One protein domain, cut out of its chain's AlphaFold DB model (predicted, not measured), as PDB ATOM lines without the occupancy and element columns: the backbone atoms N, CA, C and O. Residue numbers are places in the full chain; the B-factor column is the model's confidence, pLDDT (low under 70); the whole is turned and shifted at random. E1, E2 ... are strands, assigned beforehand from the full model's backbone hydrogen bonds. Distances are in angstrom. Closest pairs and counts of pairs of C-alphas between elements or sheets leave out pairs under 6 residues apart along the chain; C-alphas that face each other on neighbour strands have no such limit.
ATOM      1  N   LEU A  19     -24.429  14.804  43.634       83.62
ATOM      2  CA  LEU A  19     -24.201  15.885  42.682       83.62
ATOM      3  C   LEU A  19     -22.711  15.935  42.360       83.62
ATOM      4  O   LEU A  19     -21.881  15.951  43.267       83.62
ATOM      5  N   VAL A  20     -22.379  15.949  41.072       84.75
ATOM      6  CA  VAL A  20     -20.994  15.913  40.598       84.75
ATOM      7  C   VAL A  20     -20.812  16.902  39.462       84.75
ATOM      8  O   VAL A  20     -21.577  16.897  38.507       84.75
ATOM      9  N   VAL A  21     -19.775  17.731  39.532       84.12
ATOM     10  CA  VAL A  21     -19.393  18.617  38.427       84.12
ATOM     11  C   VAL A  21     -18.313  17.928  37.610       84.12
ATOM     12  O   VAL A  21     -17.317  17.476  38.175       84.12
ATOM     13  N   ARG A  22     -18.497  17.846  36.292       83.56
ATOM     14  CA  ARG A  22     -17.499  17.281  35.380       83.56
ATOM     15  C   ARG A  22     -17.207  18.211  34.214       83.56
ATOM     16  O   ARG A  22     -17.971  19.124  33.915       83.56
ATOM     17  N   HIS A  23     -16.103  17.932  33.537       79.94
ATOM     18  CA  HIS A  23     -15.743  18.585  32.291       79.94
ATOM     19  C   HIS A  23     -16.438  17.893  31.116       79.94
ATOM     20  O   HIS A  23     -16.359  16.670  30.973       79.94
ATOM     21  N   ARG A  24     -17.090  18.666  30.251       73.56
ATOM     22  CA  ARG A  24     -17.633  18.174  28.987       73.56
ATOM     23  C   ARG A  24     -16.556  18.290  27.914       73.56
ATOM     24  O   ARG A  24     -15.875  19.309  27.824       73.56
ATOM     25  N   VAL A  25     -16.351  17.229  27.141       62.38
ATOM     26  CA  VAL A  25     -15.515  17.294  25.937       62.38
ATOM     27  C   VAL A  25     -16.484  17.531  24.792       62.38
ATOM     28  O   VAL A  25     -17.252  16.637  24.440       62.38
ATOM     29  N   ASP A  26     -16.520  18.754  24.268       51.50
ATOM     30  CA  ASP A  26     -17.413  19.101  23.166       51.50
ATOM     31  C   ASP A  26     -17.027  18.332  21.897       51.50
ATOM     32  O   ASP A  26     -16.165  18.733  21.122       51.50
ATOM     33  N   GLY A  27     -17.693  17.197  21.696       45.44
ATOM     34  CA  GLY A  27     -17.808  16.514  20.408       45.44
ATOM     35  C   GLY A  27     -19.248  16.455  19.887       45.44
ATOM     36  O   GLY A  27     -19.483  15.903  18.817       45.44
ATOM     37  N   ALA A  28     -20.227  16.988  20.632       40.06
ATOM     38  CA  ALA A  28     -21.649  16.804  20.329       40.06
ATOM     39  C   ALA A  28     -22.538  17.973  20.796       40.06
ATOM     40  O   ALA A  28     -23.510  17.785  21.529       40.06
ATOM     41  N   SER A  29     -22.228  19.189  20.350       38.72
ATOM     42  CA  SER A  29     -23.215  20.268  20.248       38.72
ATOM     43  C   SER A  29     -23.067  20.958  18.889       38.72
ATOM     44  O   SER A  29     -22.557  22.063  18.746       38.72
ATOM     45  N   VAL A  39     -14.062  25.190  27.778       50.03
ATOM     46  CA  VAL A  39     -14.182  24.147  28.784       50.03
ATOM     47  C   VAL A  39     -15.564  24.283  29.437       50.03
ATOM     48  O   VAL A  39     -15.771  25.112  30.323       50.03
ATOM     49  N   ALA A  40     -16.539  23.525  28.939       68.62
ATOM     50  CA  ALA A  40     -17.890  23.537  29.462       68.62
ATOM     51  C   ALA A  40     -17.931  22.590  30.662       68.62
ATOM     52  O   ALA A  40     -17.834  21.371  30.523       68.62
ATOM     53  N   PHE A  41     -18.027  23.151  31.865       70.69
ATOM     54  CA  PHE A  41     -18.359  22.362  33.045       70.69
ATOM     55  C   PHE A  41     -19.855  22.086  33.038       70.69
ATOM     56  O   PHE A  41     -20.658  23.002  32.868       70.69
ATOM     57  N   GLU A  42     -20.238  20.836  33.266       82.06
ATOM     58  CA  GLU A  42     -21.630  20.472  33.487       82.06
ATOM     59  C   GLU A  42     -21.787  19.849  34.868       82.06
ATOM     60  O   GLU A  42     -20.949  19.072  35.336       82.06
ATOM     61  N   THR A  43     -22.872  20.220  35.538       83.94
ATOM     62  CA  THR A  43     -23.223  19.649  36.833       83.94
ATOM     63  C   THR A  43     -24.193  18.508  36.594       83.94
ATOM     64  O   THR A  43     -25.262  18.712  36.031       83.94
ATOM     65  N   LEU A  44     -23.831  17.303  37.010       85.75
ATOM     66  CA  LEU A  44     -24.677  16.124  36.963       85.75
ATOM     67  C   LEU A  44     -25.338  15.901  38.317       85.75
ATOM     68  O   LEU A  44     -24.685  15.929  39.361       85.75
ATOM     69  N   VAL A  45     -26.634  15.629  38.281       86.06
ATOM     70  CA  VAL A  45     -27.430  15.213  39.428       86.06
ATOM     71  C   VAL A  45     -27.750  13.736  39.255       86.06
ATOM     72  O   VAL A  45     -28.390  13.339  38.277       86.06
ATOM     73  N   PHE A  46     -27.287  12.930  40.202       84.81
ATOM     74  CA  PHE A  46     -27.560  11.503  40.260       84.81
ATOM     75  C   PHE A  46     -28.858  11.274  41.030       84.81
ATOM     76  O   PHE A  46     -29.057  11.806  42.126       84.81
ATOM     77  N   PHE A  47     -29.738  10.483  40.437       82.75
ATOM     78  CA  PHE A  47     -30.920   9.916  41.063       82.75
ATOM     79  C   PHE A  47     -30.760   8.390  41.129       82.75
ATOM     80  O   PHE A  47     -29.900   7.840  40.440       82.75
ATOM     81  N   PRO A  48     -31.589   7.692  41.923       76.38
ATOM     82  CA  PRO A  48     -31.585   6.228  41.984       76.38
ATOM     83  C   PRO A  48     -31.828   5.523  40.636       76.38
ATOM     84  O   PRO A  48     -31.461   4.369  40.466       76.38
ATOM     85  N   ASP A  49     -32.496   6.195  39.697       78.44
ATOM     86  CA  ASP A  49     -32.986   5.621  38.437       78.44
ATOM     87  C   ASP A  49     -32.423   6.307  37.182       78.44
ATOM     88  O   ASP A  49     -32.635   5.845  36.059       78.44
ATOM     89  N   ARG A  50     -31.755   7.455  37.339       84.06
ATOM     90  CA  ARG A  50     -31.307   8.284  36.213       84.06
ATOM     91  C   ARG A  50     -30.231   9.286  36.602       84.06
ATOM     92  O   ARG A  50     -30.065   9.640  37.764       84.06
ATOM     93  N   VAL A  51     -29.564   9.828  35.591       86.38
ATOM     94  CA  VAL A  51     -28.658  10.973  35.727       86.38
ATOM     95  C   VAL A  51     -29.210  12.113  34.891       86.38
ATOM     96  O   VAL A  51     -29.585  11.908  33.737       86.38
ATOM     97  N   CYS A  52     -29.272  13.310  35.458       85.25
ATOM     98  CA  CYS A  52     -29.726  14.511  34.764       85.25
ATOM     99  C   CYS A  52     -28.622  15.567  34.794       85.25
ATOM    100  O   CYS A  52     -27.919  15.697  35.795       85.25
ATOM    101  N   ALA A  53     -28.487  16.341  33.721       85.50
ATOM    102  CA  ALA A  53     -27.652  17.535  33.746       85.50
ATOM    103  C   ALA A  53     -28.425  18.681  34.410       85.50
ATOM    104  O   ALA A  53     -29.633  18.813  34.225       85.50
ATOM    105  N   LEU A  54     -27.746  19.503  35.197       82.06
ATOM    106  CA  LEU A  54     -28.280  20.760  35.689       82.06
ATOM    107  C   LEU A  54     -27.933  21.850  34.677       82.06
ATOM    108  O   LEU A  54     -26.765  22.069  34.357       82.06
ATOM    109  N   GLU A  55     -28.964  22.522  34.186       77.75
ATOM    110  CA  GLU A  55     -28.869  23.575  33.184       77.75
ATOM    111  C   GLU A  55     -29.203  24.934  33.811       77.75
ATOM    112  O   GLU A  55     -29.952  25.039  34.790       77.75
ATOM    113  N   GLY A  56     -28.658  26.002  33.231       69.38
ATOM    114  CA  GLY A  56     -28.838  27.368  33.723       69.38
ATOM    115  C   GLY A  56     -27.678  27.839  34.598       69.38
ATOM    116  O   GLY A  56     -26.552  27.374  34.454       69.38
ATOM    117  N   GLY A  57     -27.931  28.830  35.454       63.00
ATOM    118  CA  GLY A  57     -26.897  29.397  36.328       63.00
ATOM    119  C   GLY A  57     -25.991  30.459  35.706       63.00
ATOM    120  O   GLY A  57     -25.199  31.076  36.415       63.00
ATOM    121  N   GLY A  58     -26.132  30.728  34.406       54.47
ATOM    122  CA  GLY A  58     -25.557  31.908  33.767       54.47
ATOM    123  C   GLY A  58     -26.466  33.126  33.955       54.47
ATOM    124  O   GLY A  58     -27.458  33.275  33.247       54.47
ATOM    125  N   GLY A  59     -26.141  34.017  34.894       59.72
ATOM    126  CA  GLY A  59     -26.893  35.264  35.114       59.72
ATOM    127  C   GLY A  59     -28.170  35.097  35.956       59.72
ATOM    128  O   GLY A  59     -28.144  34.446  36.994       59.72
ATOM    129  N   LEU A  60     -29.280  35.726  35.537       51.94
ATOM    130  CA  LEU A  60     -30.577  35.746  36.252       51.94
ATOM    131  C   LEU A  60     -31.459  34.508  35.996       51.94
ATOM    132  O   LEU A  60     -32.564  34.416  36.531       51.94
ATOM    133  N   SER A  61     -31.021  33.566  35.155       61.44
ATOM    134  CA  SER A  61     -31.800  32.359  34.872       61.44
ATOM    135  C   SER A  61     -31.720  31.381  36.049       61.44
ATOM    136  O   SER A  61     -30.606  31.005  36.432       61.44
ATOM    137  N   PRO A  62     -32.858  30.923  36.603       69.69
ATOM    138  CA  PRO A  62     -32.851  29.936  37.672       69.69
ATOM    139  C   PRO A  62     -32.245  28.623  37.175       69.69
ATOM    140  O   PRO A  62     -32.431  28.241  36.017       69.69
ATOM    141  N   TRP A  63     -31.550  27.923  38.065       71.88
ATOM    142  CA  TRP A  63     -31.068  26.575  37.802       71.88
ATOM    143  C   TRP A  63     -32.252  25.629  37.605       71.88
ATOM    144  O   TRP A  63     -33.203  25.629  38.391       71.88
ATOM    145  N   ARG A  64     -32.206  24.828  36.542       77.75
ATOM    146  CA  ARG A  64     -33.247  23.861  36.197       77.75
ATOM    147  C   ARG A  64     -32.622  22.501  35.963       77.75
ATOM    148  O   ARG A  64     -31.515  22.386  35.448       77.75
ATOM    149  N   LEU A  65     -33.357  21.462  36.337       80.75
ATOM    150  CA  LEU A  65     -32.992  20.111  35.957       80.75
ATOM    151  C   LEU A  65     -33.242  19.957  34.453       80.75
ATOM    152  O   LEU A  65     -34.378  20.104  33.999       80.75
ATOM    153  N   GLY A  66     -32.176  19.712  33.703       78.69
ATOM    154  CA  GLY A  66     -32.229  19.370  32.293       78.69
ATOM    155  C   GLY A  66     -32.784  17.958  32.067       78.69
ATOM    156  O   GLY A  66     -33.159  17.256  33.016       78.69
ATOM    157  N   PRO A  67     -32.850  17.514  30.803       81.81
ATOM    158  CA  PRO A  67     -33.330  16.183  30.468       81.81
ATOM    159  C   PRO A  67     -32.432  15.084  31.056       81.81
ATOM    160  O   PRO A  67     -31.263  15.297  31.392       81.81
ATOM    161  N   GLN A  68     -32.983  13.871  31.157       84.00
ATOM    162  CA  GLN A  68     -32.199  12.687  31.501       84.00
ATOM    163  C   GLN A  68     -31.086  12.471  30.472       84.00
ATOM    164  O   GLN A  68     -31.321  12.429  29.261       84.00
ATOM    165  N   LEU A  69     -29.871  12.302  30.981       84.75
ATOM    166  CA  LEU A  69     -28.685  12.040  30.194       84.75
ATOM    167  C   LEU A  69     -28.759  10.623  29.619       84.75
ATOM    168  O   LEU A  69     -28.983   9.651  30.343       84.75
ATOM    169  N   ARG A  70     -28.563  10.500  28.303       86.88
ATOM    170  CA  ARG A  70     -28.471   9.199  27.631       86.88
ATOM    171  C   ARG A  70     -27.067   8.647  27.817       86.88
ATOM    172  O   ARG A  70     -26.145   9.050  27.111       86.88
ATOM    173  N   LEU A  71     -26.920   7.758  28.787       86.88
ATOM    174  CA  LEU A  71     -25.683   7.028  29.007       86.88
ATOM    175  C   LEU A  71     -25.589   5.876  28.006       86.88
ATOM    176  O   LEU A  71     -26.592   5.240  27.688       86.88
ATOM    177  N   THR A  72     -24.391   5.628  27.493       89.50
ATOM    178  CA  THR A  72     -24.116   4.546  26.542       89.50
ATOM    179  C   THR A  72     -23.065   3.622  27.132       89.50
ATOM    180  O   THR A  72     -22.028   4.100  27.574       89.50
ATOM    181  N   ASP A  73     -23.294   2.315  27.138       85.38
ATOM    182  CA  ASP A  73     -22.276   1.352  27.561       85.38
ATOM    183  C   ASP A  73     -21.134   1.323  26.533       85.38
ATOM    184  O   ASP A  73     -21.347   1.120  25.339       85.38
ATOM    185  N   GLY A  74     -19.901   1.533  26.982       82.25
ATOM    186  CA  GLY A  74     -18.709   1.511  26.141       82.25
ATOM    187  C   GLY A  74     -18.422   0.139  25.532       82.25
ATOM    188  O   GLY A  74     -17.812   0.073  24.466       82.25
ATOM    189  N   ALA A  75     -18.881  -0.946  26.162       79.75
ATOM    190  CA  ALA A  75     -18.708  -2.300  25.650       79.75
ATOM    191  C   ALA A  75     -19.736  -2.641  24.561       79.75
ATOM    192  O   ALA A  75     -19.366  -3.158  23.508       79.75
ATOM    193  N   THR A  76     -21.019  -2.355  24.799       81.62
ATOM    194  CA  THR A  76     -22.117  -2.783  23.911       81.62
ATOM    195  C   THR A  76     -22.673  -1.677  23.015       81.62
ATOM    196  O   THR A  76     -23.425  -1.962  22.084       81.62
ATOM    197  N   ARG A  77     -22.327  -0.411  23.277       81.06
ATOM    198  CA  ARG A  77     -22.963   0.793  22.709       81.06
ATOM    199  C   ARG A  77     -24.482   0.854  22.904       81.06
ATOM    200  O   ARG A  77     -25.156   1.634  22.232       81.06
ATOM    201  N   ALA A  78     -25.027   0.053  23.817       85.06
ATOM    202  CA  ALA A  78     -26.431   0.100  24.189       85.06
ATOM    203  C   ALA A  78     -26.691   1.239  25.184       85.06
ATOM    204  O   ALA A  78     -25.768   1.754  25.816       85.06
ATOM    205  N   SER A  79     -27.958   1.623  25.341       83.94
ATOM    206  CA  SER A  79     -28.368   2.546  26.401       83.94
ATOM    207  C   SER A  79     -28.055   1.932  27.765       83.94
ATOM    208  O   SER A  79     -28.600   0.883  28.105       83.94
ATOM    209  N   HIS A  80     -27.207   2.598  28.544       82.00
ATOM    210  CA  HIS A  80     -26.904   2.211  29.916       82.00
ATOM    211  C   HIS A  80     -27.946   2.831  30.847       82.00
ATOM    212  O   HIS A  80     -28.107   4.053  30.889       82.00
ATOM    213  N   LEU A  81     -28.685   1.994  31.570       78.44
ATOM    214  CA  LEU A  81     -29.606   2.448  32.607       78.44
ATOM    215  C   LEU A  81     -28.861   2.422  33.935       78.44
ATOM    216  O   LEU A  81     -28.200   1.439  34.239       78.44
ATOM    217  N   VAL A  82     -28.957   3.496  34.717       75.44
ATOM    218  CA  VAL A  82     -28.406   3.485  36.073       75.44
ATOM    219  C   VAL A  82     -29.351   2.668  36.935       75.44
ATOM    220  O   VAL A  82     -30.470   3.100  37.206       75.44
ATOM    221  N   CYS A  83     -28.905   1.483  37.333       61.81
ATOM    222  CA  CYS A  83     -29.641   0.610  38.232       61.81
ATOM    223  C   CYS A  83     -28.904   0.484  39.564       61.81
ATOM    224  O   CYS A  83     -28.329  -0.555  39.860       61.81
ATOM    225  N   ASP A  84     -28.940   1.531  40.393       61.06
ATOM    226  CA  ASP A  84     -28.717   1.338  41.826       61.06
ATOM    227  C   ASP A  84     -29.238   2.500  42.673       61.06
ATOM    228  O   ASP A  84     -29.210   3.669  42.296       61.06
ATOM    229  N   SER A  85     -29.682   2.156  43.873       56.03
ATOM    230  CA  SER A  85     -30.279   3.062  44.850       56.03
ATOM    231  C   SER A  85     -29.268   3.929  45.611       56.03
ATOM    232  O   SER A  85     -29.676   4.870  46.297       56.03
ATOM    233  N   THR A  86     -27.961   3.680  45.464       58.25
ATOM    234  CA  THR A  86     -26.895   4.450  46.132       58.25
ATOM    235  C   THR A  86     -25.662   4.676  45.242       58.25
ATOM    236  O   THR A  86     -24.565   4.235  45.595       58.25
ATOM    237  N   PRO A  87     -25.780   5.369  44.092       65.75
ATOM    238  CA  PRO A  87     -24.620   5.675  43.271       65.75
ATOM    239  C   PRO A  87     -23.710   6.641  44.038       65.75
ATOM    240  O   PRO A  87     -23.996   7.831  44.185       65.75
ATOM    241  N   CYS A  88     -22.595   6.121  44.544       75.62
ATOM    242  CA  CYS A  88     -21.544   6.929  45.146       75.62
ATOM    243  C   CYS A  88     -20.711   7.543  44.020       75.62
ATOM    244  O   CYS A  88     -19.708   6.972  43.612       75.62
ATOM    245  N   ALA A  89     -21.155   8.667  43.462       83.19
ATOM    246  CA  ALA A  89     -20.457   9.302  42.351       83.19
ATOM    247  C   ALA A  89     -19.335  10.237  42.843       83.19
ATOM    248  O   ALA A  89     -19.537  11.048  43.744       83.19
ATOM    249  N   THR A  90     -18.157  10.158  42.224       85.06
ATOM    250  CA  THR A  90     -17.002  11.018  42.506       85.06
ATOM    251  C   THR A  90     -16.360  11.506  41.211       85.06
ATOM    252  O   THR A  90     -16.268  10.768  40.230       85.06
ATOM    253  N   TYR A  91     -15.926  12.766  41.179       86.88
ATOM    254  CA  TYR A  91     -15.213  13.324  40.030       86.88
ATOM    255  C   TYR A  91     -13.709  13.156  40.202       86.88
ATOM    256  O   TYR A  91     -13.134  13.580  41.204       86.88
ATOM    257  N   CYS A  92     -13.054  12.603  39.186       84.81
ATOM    258  CA  CYS A  92     -11.605  12.560  39.125       84.81
ATOM    259  C   CYS A  92     -11.094  13.630  38.162       84.81
ATOM    260  O   CYS A  92     -11.226  13.501  36.941       84.81
ATOM    261  N   ALA A  93     -10.453  14.661  38.715       78.56
ATOM    262  CA  ALA A  93      -9.849  15.733  37.928       78.56
ATOM    263  C   ALA A  93      -8.710  15.236  37.021       78.56
ATOM    264  O   ALA A  93      -8.556  15.748  35.918       78.56
ATOM    265  N   ALA A  94      -7.956  14.211  37.445       78.06
ATOM    266  CA  ALA A  94      -6.833  13.672  36.674       78.06
ATOM    267  C   ALA A  94      -7.275  13.030  35.349       78.06
ATOM    268  O   ALA A  94      -6.592  13.166  34.339       78.06
ATOM    269  N   THR A  95      -8.424  12.346  35.340       80.25
ATOM    270  CA  THR A  95      -8.961  11.700  34.130       80.25
ATOM    271  C   THR A  95     -10.083  12.498  33.467       80.25
ATOM    272  O   THR A  95     -10.563  12.094  32.412       80.25
ATOM    273  N   GLY A  96     -10.570  13.569  34.103       82.88
ATOM    274  CA  GLY A  96     -11.739  14.331  33.652       82.88
ATOM    275  C   GLY A  96     -13.029  13.507  33.600       82.88
ATOM    276  O   GLY A  96     -13.916  13.799  32.804       82.88
ATOM    277  N   CYS A  97     -13.125  12.440  34.398       88.19
ATOM    278  CA  CYS A  97     -14.231  11.480  34.342       88.19
ATOM    279  C   CYS A  97     -14.898  11.338  35.704       88.19
ATOM    280  O   CYS A  97     -14.270  11.552  36.743       88.19
ATOM    281  N   VAL A  98     -16.170  10.955  35.685       88.62
ATOM    282  CA  VAL A  98     -16.946  10.661  36.890       88.62
ATOM    283  C   VAL A  98     -16.915   9.162  37.121       88.62
ATOM    284  O   VAL A  98     -17.200   8.401  36.208       88.62
ATOM    285  N   TYR A  99     -16.581   8.734  38.326       87.75
ATOM    286  CA  TYR A  99     -16.652   7.336  38.722       87.75
ATOM    287  C   TYR A  99     -17.853   7.150  39.625       87.75
ATOM    288  O   TYR A  99     -18.085   7.968  40.510       87.75
ATOM    289  N   PHE A 100     -18.623   6.101  39.398       87.06
ATOM    290  CA  PHE A 100     -19.780   5.762  40.210       87.06
ATOM    291  C   PHE A 100     -19.868   4.246  40.364       87.06
ATOM    292  O   PHE A 100     -19.219   3.498  39.636       87.06
ATOM    293  N   VAL A 101     -20.641   3.815  41.349       84.44
ATOM    294  CA  VAL A 101     -20.864   2.400  41.644       84.44
ATOM    295  C   VAL A 101     -22.221   1.989  41.114       84.44
ATOM    296  O   VAL A 101     -23.184   2.747  41.243       84.44
ATOM    297  N   GLU A 102     -22.286   0.774  40.590       83.56
ATOM    298  CA  GLU A 102     -23.535   0.087  40.291       83.56
ATOM    299  C   GLU A 102     -23.407  -1.388  40.682       83.56
ATOM    300  O   GLU A 102     -22.553  -2.113  40.154       83.56
ATOM    301  N   GLY A 103     -24.212  -1.827  41.653       82.00
ATOM    302  CA  GLY A 103     -24.079  -3.144  42.268       82.00
ATOM    303  C   GLY A 103     -22.706  -3.311  42.924       82.00
ATOM    304  O   GLY A 103     -22.379  -2.631  43.897       82.00
ATOM    305  N   TYR A 104     -21.889  -4.206  42.363       82.75
ATOM    306  CA  TYR A 104     -20.513  -4.476  42.809       82.75
ATOM    307  C   TYR A 104     -19.456  -4.117  41.755       82.75
ATOM    308  O   TYR A 104     -18.344  -4.650  41.767       82.75
ATOM    309  N   ALA A 105     -19.799  -3.229  40.820       84.94
ATOM    310  CA  ALA A 105     -18.877  -2.713  39.818       84.94
ATOM    311  C   ALA A 105     -18.639  -1.211  39.988       84.94
ATOM    312  O   ALA A 105     -19.555  -0.431  40.252       84.94
ATOM    313  N   ILE A 106     -17.392  -0.810  39.763       87.00
ATOM    314  CA  ILE A 106     -16.976   0.577  39.607       87.00
ATOM    315  C   ILE A 106     -17.025   0.905  38.122       87.00
ATOM    316  O   ILE A 106     -16.327   0.295  37.304       87.00
ATOM    317  N   LEU A 107     -17.822   1.906  37.774       88.44
ATOM    318  CA  LEU A 107     -17.985   2.389  36.416       88.44
ATOM    319  C   LEU A 107     -17.411   3.789  36.284       88.44
ATOM    320  O   LEU A 107     -17.465   4.611  37.197       88.44
ATOM    321  N   ARG A 108     -16.872   4.065  35.104       90.00
ATOM    322  CA  ARG A 108     -16.375   5.369  34.693       90.00
ATOM    323  C   ARG A 108     -17.292   5.936  33.629       90.00
ATOM    324  O   ARG A 108     -17.512   5.304  32.605       90.00
ATOM    325  N   LEU A 109     -17.743   7.156  33.850       89.50
ATOM    326  CA  LEU A 109     -18.489   7.984  32.926       89.50
ATOM    327  C   LEU A 109     -17.576   9.085  32.375       89.50
ATOM    328  O   LEU A 109     -17.080   9.933  33.125       89.50
ATOM    329  N   ASP A 110     -17.365   9.080  31.063       88.50
ATOM    330  CA  ASP A 110     -16.586  10.108  30.374       88.50
ATOM    331  C   ASP A 110     -17.431  11.327  29.952       88.50
ATOM    332  O   ASP A 110     -18.652  11.361  30.122       88.50
ATOM    333  N   GLY A 111     -16.774  12.356  29.406       83.25
ATOM    334  CA  GLY A 111     -17.437  13.562  28.894       83.25
ATOM    335  C   GLY A 111     -18.282  13.346  27.629       83.25
ATOM    336  O   GLY A 111     -19.005  14.257  27.235       83.25
ATOM    337  N   ALA A 112     -18.218  12.163  27.008       84.31
ATOM    338  CA  ALA A 112     -19.021  11.764  25.853       84.31
ATOM    339  C   ALA A 112     -20.259  10.929  26.248       84.31
ATOM    340  O   ALA A 112     -20.986  10.458  25.376       84.31
ATOM    341  N   ASN A 113     -20.536  10.792  27.550       87.38
ATOM    342  CA  ASN A 113     -21.619   9.974  28.112       87.38
ATOM    343  C   ASN A 113     -21.436   8.467  27.934       87.38
ATOM    344  O   ASN A 113     -22.414   7.716  27.992       87.38
ATOM    345  N   VAL A 114     -20.197   8.021  27.750       88.25
ATOM    346  CA  VAL A 114     -19.868   6.605  27.668       88.25
ATOM    347  C   VAL A 114     -19.528   6.093  29.062       88.25
ATOM    348  O   VAL A 114     -18.661   6.628  29.757       88.25
ATOM    349  N   VAL A 115     -20.238   5.049  29.469       89.94
ATOM    350  CA  VAL A 115     -20.051   4.325  30.720       89.94
ATOM    351  C   VAL A 115     -19.172   3.118  30.440       89.94
ATOM    352  O   VAL A 115     -19.502   2.284  29.608       89.94
ATOM    353  N   THR A 116     -18.042   3.012  31.125       89.06
ATOM    354  CA  THR A 116     -17.116   1.888  30.986       89.06
ATOM    355  C   THR A 116     -16.887   1.247  32.352       89.06
ATOM    356  O   THR A 116     -16.489   1.959  33.275       89.06
ATOM    357  N   PRO A 117     -17.092  -0.071  32.516       88.25
ATOM    358  CA  PRO A 117     -16.737  -0.757  33.751       88.25
ATOM    359  C   PRO A 117     -15.215  -0.765  33.907       88.25
ATOM    360  O   PRO A 117     -14.493  -1.205  33.009       88.25
ATOM    361  N   VAL A 118     -14.739  -0.255  35.040       88.19
ATOM    362  CA  VAL A 118     -13.311  -0.144  35.357       88.19
ATOM    363  C   VAL A 118     -12.870  -1.299  36.225       88.19
ATOM    364  O   VAL A 118     -11.843  -1.895  35.925       88.19
ATOM    365  N   ALA A 119     -13.640  -1.628  37.260       86.50
ATOM    366  CA  ALA A 119     -13.336  -2.730  38.158       86.50
ATOM    367  C   ALA A 119     -14.609  -3.390  38.684       86.50
ATOM    368  O   ALA A 119     -15.646  -2.735  38.766       86.50
ATOM    369  N   GLY A 120     -14.533  -4.662  39.068       85.19
ATOM    370  CA  GLY A 120     -15.685  -5.362  39.635       85.19
ATOM    371  C   GLY A 120     -16.628  -5.968  38.594       85.19
ATOM    372  O   GLY A 120     -16.433  -5.852  37.380       85.19
ATOM    373  N   CYS A 121     -17.677  -6.608  39.104       82.38
ATOM    374  CA  CYS A 121     -18.735  -7.240  38.327       82.38
ATOM    375  C   CYS A 121     -20.079  -6.859  38.948       82.38
ATOM    376  O   CYS A 121     -20.270  -7.043  40.142       82.38
ATOM    377  N   SER A 122     -21.026  -6.330  38.172       77.44
ATOM    378  CA  SER A 122     -22.291  -5.826  38.730       77.44
ATOM    379  C   SER A 122     -23.150  -6.922  39.369       77.44
ATOM    380  O   SER A 122     -23.940  -6.633  40.264       77.44
ATOM    381  N   THR A 123     -22.984  -8.177  38.943       79.25
ATOM    382  CA  THR A 123     -23.804  -9.318  39.375       79.25
ATOM    383  C   THR A 123     -23.134 -10.220  40.407       79.25
ATOM    384  O   THR A 123     -23.809 -11.063  40.989       79.25
ATOM    385  N   GLU A 124     -21.826 -10.079  40.629       79.12
ATOM    386  CA  GLU A 124     -21.051 -10.974  41.493       79.12
ATOM    387  C   GLU A 124     -20.375 -10.181  42.606       79.12
ATOM    388  O   GLU A 124     -19.520  -9.334  42.339       79.12
ATOM    389  N   CYS A 125     -20.724 -10.496  43.853       81.19
ATOM    390  CA  CYS A 125     -20.014  -9.998  45.019       81.19
ATOM    391  C   CYS A 125     -19.004 -11.034  45.511       81.19
ATOM    392  O   CYS A 125     -19.327 -12.205  45.697       81.19
ATOM    393  N   ASP A 126     -17.773 -10.587  45.719       80.31
ATOM    394  CA  ASP A 126     -16.708 -11.353  46.368       80.31
ATOM    395  C   ASP A 126     -15.652 -10.356  46.888       80.31
ATOM    396  O   ASP A 126     -15.807  -9.147  46.712       80.31
ATOM    397  N   GLN A 127     -14.593 -10.822  47.540       80.88
ATOM    398  CA  GLN A 127     -13.456 -10.001  47.965       80.88
ATOM    399  C   GLN A 127     -12.185 -10.493  47.277       80.88
ATOM    400  O   GLN A 127     -11.369 -11.198  47.869       80.88
ATOM    401  N   VAL A 128     -12.041 -10.133  46.002       83.81
ATOM    402  CA  VAL A 128     -10.891 -10.537  45.188       83.81
ATOM    403  C   VAL A 128     -10.117  -9.300  44.768       83.81
ATOM    404  O   VAL A 128     -10.579  -8.510  43.940       83.81
ATOM    405  N   ASP A 129      -8.916  -9.169  45.327       81.06
ATOM    406  CA  ASP A 129      -7.937  -8.163  44.930       81.06
ATOM    407  C   ASP A 129      -7.309  -8.580  43.597       81.06
ATOM    408  O   ASP A 129      -6.318  -9.309  43.534       81.06
ATOM    409  N   ALA A 130      -7.908  -8.127  42.505       82.25
ATOM    410  CA  ALA A 130      -7.389  -8.327  41.162       82.25
ATOM    411  C   ALA A 130      -7.499  -7.033  40.350       82.25
ATOM    412  O   ALA A 130      -7.921  -5.988  40.844       82.25
ATOM    413  N   VAL A 131      -7.048  -7.075  39.098       83.44
ATOM    414  CA  VAL A 131      -7.005  -5.890  38.242       83.44
ATOM    415  C   VAL A 131      -8.252  -5.839  37.370       83.44
ATOM    416  O   VAL A 131      -8.610  -6.795  36.687       83.44
ATOM    417  N   GLY A 132      -8.900  -4.680  37.355       83.25
ATOM    418  CA  GLY A 132     -10.015  -4.409  36.464       83.25
ATOM    419  C   GLY A 132     -11.219  -5.322  36.706       83.25
ATOM    420  O   GLY A 132     -11.681  -5.467  37.837       83.25
ATOM    421  N   ARG A 133     -11.742  -5.940  35.639       80.81
ATOM    422  CA  ARG A 133     -12.926  -6.819  35.701       80.81
ATOM    423  C   ARG A 133     -12.712  -8.105  36.490       80.81
ATOM    424  O   ARG A 133     -13.697  -8.772  36.776       80.81
ATOM    425  N   ASP A 134     -11.477  -8.451  36.835       81.12
ATOM    426  CA  ASP A 134     -11.198  -9.614  37.678       81.12
ATOM    427  C   ASP A 134     -11.319  -9.268  39.167       81.12
ATOM    428  O   ASP A 134     -11.500 -10.163  39.989       81.12
ATOM    429  N   ALA A 135     -11.279  -7.975  39.522       83.00
ATOM    430  CA  ALA A 135     -11.553  -7.531  40.884       83.00
ATOM    431  C   ALA A 135     -12.993  -7.881  41.273       83.00
ATOM    432  O   ALA A 135     -13.893  -7.905  40.425       83.00
ATOM    433  N   ARG A 136     -13.236  -8.129  42.557       82.56
ATOM    434  CA  ARG A 136     -14.584  -8.322  43.101       82.56
ATOM    435  C   ARG A 136     -14.728  -7.544  44.397       82.56
ATOM    436  O   ARG A 136     -13.804  -7.525  45.207       82.56
ATOM    437  N   PHE A 137     -15.896  -6.929  44.567       80.19
ATOM    438  CA  PHE A 137     -16.225  -6.125  45.738       80.19
ATOM    439  C   PHE A 137     -17.449  -6.698  46.454       80.19
ATOM    440  O   PHE A 137     -18.426  -7.097  45.825       80.19
ATOM    441  N   GLY A 138     -17.407  -6.732  47.786       73.50
ATOM    442  CA  GLY A 138     -18.507  -7.262  48.594       73.50
ATOM    443  C   GLY A 138     -19.617  -6.239  48.848       73.50
ATOM    444  O   GLY A 138     -20.788  -6.595  48.846       73.50
ATOM    445  N   CYS A 139     -19.249  -4.975  49.086       72.56
ATOM    446  CA  CYS A 139     -20.153  -3.846  49.336       72.56
ATOM    447  C   CYS A 139     -19.380  -2.532  49.166       72.56
ATOM    448  O   CYS A 139     -18.575  -2.187  50.033       72.56
ATOM    449  N   ILE A 140     -19.667  -1.767  48.113       72.44
ATOM    450  CA  ILE A 140     -19.027  -0.465  47.899       72.44
ATOM    451  C   ILE A 140     -19.937   0.627  48.459       72.44
ATOM    452  O   ILE A 140     -20.990   0.929  47.903       72.44
ATOM    453  N   ARG A 141     -19.556   1.211  49.599       72.50
ATOM    454  CA  ARG A 141     -20.382   2.217  50.300       72.50
ATOM    455  C   ARG A 141     -19.957   3.660  50.080       72.50
ATOM    456  O   ARG A 141     -20.728   4.566  50.376       72.50
ATOM    457  N   ALA A 142     -18.727   3.878  49.641       71.38
ATOM    458  CA  ALA A 142     -18.198   5.200  49.358       71.38
ATOM    459  C   ALA A 142     -16.976   5.072  48.451       71.38
ATOM    460  O   ALA A 142     -16.272   4.066  48.481       71.38
ATOM    461  N   MET A 143     -16.707   6.120  47.681       74.19
ATOM    462  CA  MET A 143     -15.495   6.239  46.882       74.19
ATOM    463  C   MET A 143     -14.911   7.632  47.070       74.19
ATOM    464  O   MET A 143     -15.638   8.625  47.083       74.19
ATOM    465  N   THR A 144     -13.591   7.710  47.182       75.69
ATOM    466  CA  THR A 144     -12.858   8.974  47.128       75.69
ATOM    467  C   THR A 144     -11.792   8.902  46.045       75.69
ATOM    468  O   THR A 144     -11.173   7.857  45.854       75.69
ATOM    469  N   ALA A 145     -11.595   9.997  45.317       74.31
ATOM    470  CA  ALA A 145     -10.525  10.120  44.337       74.31
ATOM    471  C   ALA A 145      -9.390  10.940  44.959       74.31
ATOM    472  O   ALA A 145      -9.621  12.035  45.470       74.31
ATOM    473  N   ASP A 146      -8.158  10.439  44.898       69.81
ATOM    474  CA  ASP A 146      -6.986  11.096  45.499       69.81
ATOM    475  C   ASP A 146      -6.425  12.267  44.664       69.81
ATOM    476  O   ASP A 146      -5.402  12.861  45.007       69.81
ATOM    477  N   GLY A 147      -7.063  12.591  43.535       57.78
ATOM    478  CA  GLY A 147      -6.609  13.621  42.597       57.78
ATOM    479  C   GLY A 147      -5.381  13.233  41.762       57.78
ATOM    480  O   GLY A 147      -5.013  13.983  40.862       57.78
ATOM    481  N   ARG A 148      -4.780  12.059  41.997       53.09
ATOM    482  CA  ARG A 148      -3.708  11.462  41.179       53.09
ATOM    483  C   ARG A 148      -4.213  10.356  40.254       53.09
ATOM    484  O   ARG A 148      -3.433   9.808  39.483       53.09
ATOM    485  N   GLY A 149      -5.513  10.068  40.301       57.28
ATOM    486  CA  GLY A 149      -6.161   9.050  39.477       57.28
ATOM    487  C   GLY A 149      -6.438   7.742  40.211       57.28
ATOM    488  O   GLY A 149      -6.979   6.835  39.585       57.28
ATOM    489  N   ASN A 150      -6.133   7.642  41.510       58.62
ATOM    490  CA  ASN A 150      -6.492   6.470  42.300       58.62
ATOM    491  C   ASN A 150      -7.852   6.682  42.969       58.62
ATOM    492  O   ASN A 150      -8.145   7.753  43.512       58.62
TER     493      ASN A 150
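What this domain is: This is residues 19 to 29 and 39 to 150 of the 160 residues of an uncharacterized protein of Chlamydomonas reinhardtii (UniProt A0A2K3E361). With little regular structure, this is a sandwich of two strongly twisted sheets, E1-E2-E3-E4, antiparallel, and E5-E9-E8-E7-E6, mixed, partly face to face; residues 57 to 62 stick out. The printed 123 residues hold nine named strands, E1 to E9 in order, under half of the residues: all strand. It is compact, radius of gyration of the C-alphas 14.9 A, spans 51 by 29 by 26 A.

How they stand to each other: Start at E1, residues 19 to 24; beside E2, residues 40 to 46, find N 22 and O 42 within hydrogen-bond range, 2.9 A. E2, E3, residues 51 to 55, and E4, residues 64 to 68, form a meander of antiparallel hairpins; N 45 and O 52 are 2.8 A apart. E4 runs on into E5, residues 71 to 73, at 31 degrees. E6, residues 90 to 92, E7, 97 to 102, E8, 105 to 109, and E9, 114 to 120, form another meander; N 100 and O 107 are 2.9 A apart. E5 is parallel to E9. The closest C-alphas of E1 and E6, Val 20 and Tyr 91, are 6.4 A apart.

Where its parts are: Find C-alpha 19 at (-24.201, 15.885, 42.682); E1 runs 15.4 A, E2 18.8 A. E9, 17.4 A, ends at C-alpha 120 (-15.685, -5.362, 39.635).

The domain as a whole: Residues 30 to 38 are cut out, a 13.0 A gap between C-alphas 29 and 39. The link E5 to E6 is long. Low confidence includes residues 56 to 62.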